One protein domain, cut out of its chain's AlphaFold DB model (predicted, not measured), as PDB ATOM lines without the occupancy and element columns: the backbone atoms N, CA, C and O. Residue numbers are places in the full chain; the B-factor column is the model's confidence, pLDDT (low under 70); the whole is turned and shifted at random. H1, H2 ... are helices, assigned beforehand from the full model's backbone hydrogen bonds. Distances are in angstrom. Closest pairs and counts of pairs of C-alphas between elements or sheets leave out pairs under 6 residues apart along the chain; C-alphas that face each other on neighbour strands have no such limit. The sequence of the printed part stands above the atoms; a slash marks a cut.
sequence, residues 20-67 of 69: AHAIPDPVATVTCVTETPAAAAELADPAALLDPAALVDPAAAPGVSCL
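AT A GLANCE: This is residues 20 to 67 of the 69 residues of an uncharacterized protein of Streptomyces scabiei (UniProt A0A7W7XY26). The printed part is wound as a flat horseshoe, in which residues 20 to 25 lead into an arc of four helices, H1, H2, H3 and H4, set one after another along the rim. From H4 the last stretch, residues 56 to 67, folds back into the inside of the arc, and residues 55 to 60 stick out free. The printed part has 48 residues, with four named helices in the order H1, H2, H3, H4 and no named strand, and its class is all helix. It is only just compact, close to loose, with a radius of gyration of the C-alphas of 11.2 A and spans of 29 by 28 by 12 A.

IN THESE COORDINATES: H1, residues 26 to 35, begins with C-alpha 26 at (6.903, 28.896, 1.444) and is 14.1 A long from first to last C-alpha. H2, residues 37 to 44, is 10.4 A long. H3 is residues 46 to 49, 5.0 A. H4 is residues 52 to 55, 5.4 A, ending with C-alpha 55 at (-2.637, 14.461, -13.107).

HOW THE PARTS SIT: H1 and H2 touch only at the corner by their tight link; their closest C-alphas, of Val 33 and Ala 40, are 5.4 A apart. They run opposite ways at a steep tilt of 66 degrees. H2 and H3 are close but not clearly touching, with the C-alphas of Glu 42 and Ala 48 closest at 6.8 A. H3 and H4 are only just apart, 8.4 A at the closest C-alphas. H4 is apart from H1 and H2, and H3 from H1. In H1 and H2 every O i to N i+4 pair is within hydrogen-bond range; H3 and H4 are too short for such a pair.

THE WHOLE: The two C-alphas farthest apart, of Ala 20 and Pro 37, are 29.2 A apart. The printed part has no cut, and the three links between helices are tight. Mean pLDDT of the printed part is 82.1, and residues 20 to 23 are under 70.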
ATOM      1  N   ALA A  20       0.080  13.083   4.324       51.22
ATOM      2  CA  ALA A  20       0.536  14.083   5.303       51.22
ATOM      3  C   ALA A  20       1.925  14.683   5.001       51.22
ATOM      4  O   ALA A  20       2.898  14.412   5.703       51.22
ATOM      5  N   HIS A  21       2.032  15.448   3.912       54.94
ATOM      6  CA  HIS A  21       3.258  16.167   3.592       54.94
ATOM      7  C   HIS A  21       3.445  17.261   4.645       54.94
ATOM      8  O   HIS A  21       2.490  17.975   4.970       54.94
ATOM      9  N   ALA A  22       4.654  17.381   5.207       62.44
ATOM     10  CA  ALA A  22       5.048  18.624   5.853       62.44
ATOM     11  C   ALA A  22       4.734  19.742   4.851       62.44
ATOM     12  O   ALA A  22       5.075  19.619   3.676       62.44
ATOM     13  N   ILE A  23       3.969  20.750   5.274       69.19
ATOM     14  CA  ILE A  23       3.636  21.870   4.392       69.19
ATOM     15  C   ILE A  23       4.976  22.441   3.911       69.19
ATOM     16  O   ILE A  23       5.772  22.815   4.778       69.19
ATOM     17  N   PRO A  24       5.245  22.479   2.590       74.31
ATOM     18  CA  PRO A  24       6.505  22.995   2.077       74.31
ATOM     19  C   PRO A  24       6.752  24.400   2.620       74.31
ATOM     20  O   PRO A  24       5.829  25.222   2.648       74.31
ATOM     21  N   ASP A  25       7.976  24.677   3.069       84.25
ATOM     22  CA  ASP A  25       8.319  26.010   3.558       84.25
ATOM     23  C   ASP A  25       8.147  27.025   2.409       84.25
ATOM     24  O   ASP A  25       8.805  26.910   1.366       84.25
ATOM     25  N   PRO A  26       7.245  28.013   2.550       84.50
ATOM     26  CA  PRO A  26       6.903  28.896   1.444       84.50
ATOM     27  C   PRO A  26       8.067  29.818   1.075       84.50
ATOM     28  O   PRO A  26       8.182  30.212  -0.084       84.50
ATOM     29  N   VAL A  27       8.941  30.153   2.032       90.56
ATOM     30  CA  VAL A  27      10.103  31.006   1.777       90.56
ATOM     31  C   VAL A  27      11.120  30.244   0.937       90.56
ATOM     32  O   VAL A  27      11.511  30.737  -0.114       90.56
ATOM     33  N   ALA A  28      11.469  29.018   1.326       87.69
ATOM     34  CA  ALA A  28      12.357  28.140   0.576       87.69
ATOM     35  C   ALA A  28      11.811  27.841  -0.827       87.69
ATOM     36  O   ALA A  28      12.568  27.862  -1.799       87.69
ATOM     37  N   THR A  29      10.495  27.646  -0.947       88.19
ATOM     38  CA  THR A  29       9.831  27.439  -2.241       88.19
ATOM     39  C   THR A  29      10.000  28.663  -3.146       88.19
ATOM     40  O   THR A  29      10.430  28.532  -4.292       88.19
ATOM     41  N   VAL A  30       9.713  29.869  -2.639       90.06
ATOM     42  CA  VAL A  30       9.878  31.113  -3.409       90.06
ATOM     43  C   VAL A  30      11.346  31.348  -3.756       90.06
ATOM     44  O   VAL A  30      11.638  31.664  -4.907       90.06
ATOM     45  N   THR A  31      12.272  31.139  -2.815       91.88
ATOM     46  CA  THR A  31      13.714  31.258  -3.058       91.88
ATOM     47  C   THR A  31      14.157  30.329  -4.188       91.88
ATOM     48  O   THR A  31      14.756  30.808  -5.150       91.88
ATOM     49  N   CYS A  32      13.770  29.049  -4.150       90.62
ATOM     50  CA  CYS A  32      14.063  28.086  -5.213       90.62
ATOM     51  C   CYS A  32      13.558  28.561  -6.579       90.62
ATOM     52  O   CYS A  32      14.319  28.563  -7.546       90.62
ATOM     53  N   VAL A  33      12.304  29.021  -6.657       91.50
ATOM     54  CA  VAL A  33      11.721  29.523  -7.910       91.50
ATOM     55  C   VAL A  33      12.485  30.745  -8.421       91.50
ATOM     56  O   VAL A  33      12.775  30.833  -9.611       91.50
ATOM     57  N   THR A  34      12.846  31.678  -7.539       90.12
ATOM     58  CA  THR A  34      13.566  32.896  -7.938       90.12
ATOM     59  C   THR A  34      15.016  32.643  -8.344       90.12
ATOM     60  O   THR A  34      15.544  33.373  -9.179       90.12
ATOM     61  N   GLU A  35      15.654  31.614  -7.790       92.81
ATOM     62  CA  GLU A  35      17.039  31.246  -8.104       92.81
ATOM     63  C   GLU A  35      17.142  30.247  -9.266       92.81
ATOM     64  O   GLU A  35      18.222  30.075  -9.832       92.81
ATOM     65  N   THR A  36      16.024  29.629  -9.668       88.56
ATOM     66  CA  THR A  36      15.972  28.605 -10.719       88.56
ATOM     67  C   THR A  36      15.165  29.103 -11.925       88.56
ATOM     68  O   THR A  36      13.941  28.960 -11.958       88.56
ATOM     69  N   PRO A  37      15.822  29.626 -12.981       84.56
ATOM     70  CA  PRO A  37      15.136  30.200 -14.142       84.56
ATOM     71  C   PRO A  37      14.199  29.219 -14.854       84.56
ATOM     72  O   PRO A  37      13.156  29.620 -15.360       84.56
ATOM     73  N   ALA A  38      14.564  27.933 -14.879       84.25
ATOM     74  CA  ALA A  38      13.746  26.882 -15.477       84.25
ATOM     75  C   ALA A  38      12.434  26.669 -14.706       84.25
ATOM     76  O   ALA A  38      11.377  26.625 -15.324       84.25
ATOM     77  N   ALA A  39      12.482  26.642 -13.369       82.25
ATOM     78  CA  ALA A  39      11.279  26.528 -12.547       82.25
ATOM     79  C   ALA A  39      10.360  27.742 -12.749       82.25
ATOM     80  O   ALA A  39       9.161  27.589 -12.957       82.25
ATOM     81  N   ALA A  40      10.920  28.955 -12.779       83.31
ATOM     82  CA  ALA A  40      10.141  30.159 -13.063       83.31
ATOM     83  C   ALA A  40       9.487  30.133 -14.459       83.31
ATOM     84  O   ALA A  40       8.343  30.560 -14.604       83.31
ATOM     85  N   ALA A  41      10.189  29.622 -15.476       85.69
ATOM     86  CA  ALA A  41       9.659  29.499 -16.831       85.69
ATOM     87  C   ALA A  41       8.514  28.477 -16.921       85.69
ATOM     88  O   ALA A  41       7.501  28.762 -17.554       85.69
ATOM     89  N   GLU A  42       8.644  27.330 -16.253       83.00
ATOM     90  CA  GLU A  42       7.598  26.303 -16.194       83.00
ATOM     91  C   GLU A  42       6.319  26.813 -15.514       83.00
ATOM     92  O   GLU A  42       5.222  26.552 -16.000       83.00
ATOM     93  N   LEU A  43       6.442  27.590 -14.430       82.38
ATOM     94  CA  LEU A  43       5.283  28.215 -13.778       82.38
ATOM     95  C   LEU A  43       4.671  29.362 -14.598       82.38
ATOM     96  O   LEU A  43       3.500  29.690 -14.414       82.38
ATOM     97  N   ALA A  44       5.451  30.010 -15.462       86.25
ATOM     98  CA  ALA A  44       4.969  31.101 -16.302       86.25
ATOM     99  C   ALA A  44       4.216  30.609 -17.549       86.25
ATOM    100  O   ALA A  44       3.556  31.422 -18.201       86.25
ATOM    101  N   ASP A  45       4.297  29.315 -17.881       85.00
ATOM    102  CA  ASP A  45       3.571  28.716 -18.997       85.00
ATOM    103  C   ASP A  45       2.180  28.208 -18.555       85.00
ATOM    104  O   ASP A  45       2.057  27.143 -17.942       85.00
ATOM    105  N   PRO A  46       1.090  28.922 -18.895       79.69
ATOM    106  CA  PRO A  46      -0.256  28.505 -18.524       79.69
ATOM    107  C   PRO A  46      -0.687  27.195 -19.195       79.69
ATOM    108  O   PRO A  46      -1.582  26.531 -18.675       79.69
ATOM    109  N   ALA A  47      -0.090  26.809 -20.328       86.00
ATOM    110  CA  ALA A  47      -0.404  25.536 -20.970       86.00
ATOM    111  C   ALA A  47       0.133  24.358 -20.146       86.00
ATOM    112  O   ALA A  47      -0.588  23.382 -19.948       86.00
ATOM    113  N   ALA A  48       1.347  24.489 -19.605       80.62
ATOM    114  CA  ALA A  48       1.954  23.495 -18.726       80.62
ATOM    115  C   ALA A  48       1.182  23.337 -17.401       80.62
ATOM    116  O   ALA A  48       1.007  22.224 -16.913       80.62
ATOM    117  N   LEU A  49       0.650  24.433 -16.845       79.12
ATOM    118  CA  LEU A  49      -0.161  24.402 -15.617       79.12
ATOM    119  C   LEU A  49      -1.534  23.735 -15.792       79.12
ATOM    120  O   LEU A  49      -2.133  23.283 -14.816       79.12
ATOM    121  N   LEU A  50      -2.058  23.722 -17.016       84.44
ATOM    122  CA  LEU A  50      -3.375  23.179 -17.344       84.44
ATOM    123  C   LEU A  50      -3.293  21.801 -18.007       84.44
ATOM    124  O   LEU A  50      -4.330  21.283 -18.430       84.44
ATOM    125  N   ASP A  51      -2.099  21.210 -18.104       82.44
ATOM    126  CA  ASP A  51      -1.909  19.910 -18.734       82.44
ATOM    127  C   ASP A  51      -2.537  18.793 -17.877       82.44
ATOM    128  O   ASP A  51      -2.050  18.486 -16.784       82.44
ATOM    129  N   PRO A  52      -3.607  18.126 -18.349       78.81
ATOM    130  CA  PRO A  52      -4.205  17.015 -17.623       78.81
ATOM    131  C   PRO A  52      -3.270  15.801 -17.508       78.81
ATOM    132  O   PRO A  52      -3.515  14.946 -16.655       78.81
ATOM    133  N   ALA A  53      -2.205  15.700 -18.313       82.81
ATOM    134  CA  ALA A  53      -1.193  14.658 -18.156       82.81
ATOM    135  C   ALA A  53      -0.426  14.785 -16.827       82.81
ATOM    136  O   ALA A  53      -0.047  13.761 -16.254       82.81
ATOM    137  N   ALA A  54      -0.310  15.995 -16.266       76.06
ATOM    138  CA  ALA A  54       0.272  16.223 -14.940       76.06
ATOM    139  C   ALA A  54      -0.546  15.570 -13.806       76.06
ATOM    140  O   ALA A  54      -0.029  15.324 -12.720       76.06
ATOM    141  N   LEU A  55      -1.820  15.234 -14.050       76.38
ATOM    142  CA  LEU A  55      -2.637  14.461 -13.107       76.38
ATOM    143  C   LEU A  55      -2.287  12.966 -13.113       76.38
ATOM    144  O   LEU A  55      -2.612  12.255 -12.164       76.38
ATOM    145  N   VAL A  56      -1.675  12.480 -14.196       86.44
ATOM    146  CA  VAL A  56      -1.253  11.083 -14.360       86.44
ATOM    147  C   VAL A  56       0.166  10.884 -13.832       86.44
ATOM    148  O   VAL A  56       0.441   9.849 -13.229       86.44
ATOM    149  N   ASP A  57       1.034  11.882 -14.011       83.19
ATOM    150  CA  ASP A  57       2.378  11.926 -13.433       83.19
ATOM    151  C   ASP A  57       2.604  13.244 -12.669       83.19
ATOM    152  O   ASP A  57       3.106  14.221 -13.231       83.19
ATOM    153  N   PRO A  58       2.249  13.285 -11.372       76.25
ATOM    154  CA  PRO A  58       2.427  14.471 -10.544       76.25
ATOM    155  C   PRO A  58       3.892  14.890 -10.401       76.25
ATOM    156  O   PRO A  58       4.153  16.059 -10.151       76.25
ATOM    157  N   ALA A  59       4.852  13.970 -10.558       82.12
ATOM    158  CA  ALA A  59       6.277  14.288 -10.468       82.12
ATOM    159  C   ALA A  59       6.800  15.024 -11.712       82.12
ATOM    160  O   ALA A  59       7.888  15.595 -11.671       82.12
ATOM    161  N   ALA A  60       6.023  15.029 -12.795       79.88
ATOM    162  CA  ALA A  60       6.282  15.822 -13.989       79.88
ATOM    163  C   ALA A  60       5.557  17.179 -13.969       79.88
ATOM    164  O   ALA A  60       5.693  17.950 -14.919       79.88
ATOM    165  N   ALA A  61       4.773  17.483 -12.925       83.00
ATOM    166  CA  ALA A  61       4.054  18.745 -12.862       83.00
ATOM    167  C   ALA A  61       5.027  19.938 -12.739       83.00
ATOM    168  O   ALA A  61       6.067  19.830 -12.083       83.00
ATOM    169  N   PRO A  62       4.694  21.096 -13.326       83.44
ATOM    170  CA  PRO A  62       5.517  22.298 -13.227       83.44
ATOM    171  C   PRO A  62       5.837  22.669 -11.776       83.44
ATOM    172  O   PRO A  62       4.951  22.692 -10.919       83.44
ATOM    173  N   GLY A  63       7.099  23.002 -11.498       81.12
ATOM    174  CA  GLY A  63       7.498  23.542 -10.193       81.12
ATOM    175  C   GLY A  63       7.640  22.531  -9.055       81.12
ATOM    176  O   GLY A  63       8.051  22.919  -7.960       81.12
ATOM    177  N   VAL A  64       7.376  21.242  -9.284       84.81
ATOM    178  CA  VAL A  64       7.515  20.201  -8.247       84.81
ATOM    179  C   VAL A  64       8.950  19.994  -7.776       84.81
ATOM    180  O   VAL A  64       9.167  19.535  -6.659       84.81
ATOM    181  N   SER A  65       9.936  20.412  -8.572       85.75
ATOM    182  CA  SER A  65      11.348  20.446  -8.177       85.75
ATOM    183  C   SER A  65      11.633  21.425  -7.030       85.75
ATOM    184  O   SER A  65      12.583  21.210  -6.280       85.75
ATOM    185  N   CYS A  66      10.801  22.460  -6.862       87.00
ATOM    186  CA  CYS A  66      10.886  23.429  -5.766       87.00
ATOM    187  C   CYS A  66       9.943  23.116  -4.597       87.00
ATOM    188  O   CYS A  66       9.997  23.801  -3.578       87.00
ATOM    189  N   LEU A  67       9.103  22.084  -4.712       81.88
ATOM    190  CA  LEU A  67       8.207  21.621  -3.647       81.88
ATOM    191  C   LEU A  67       8.893  20.594  -2.742       81.88
ATOM    192  O   LEU A  67       8.282  19.592  -2.375       81.88
TER     193      LEU A  67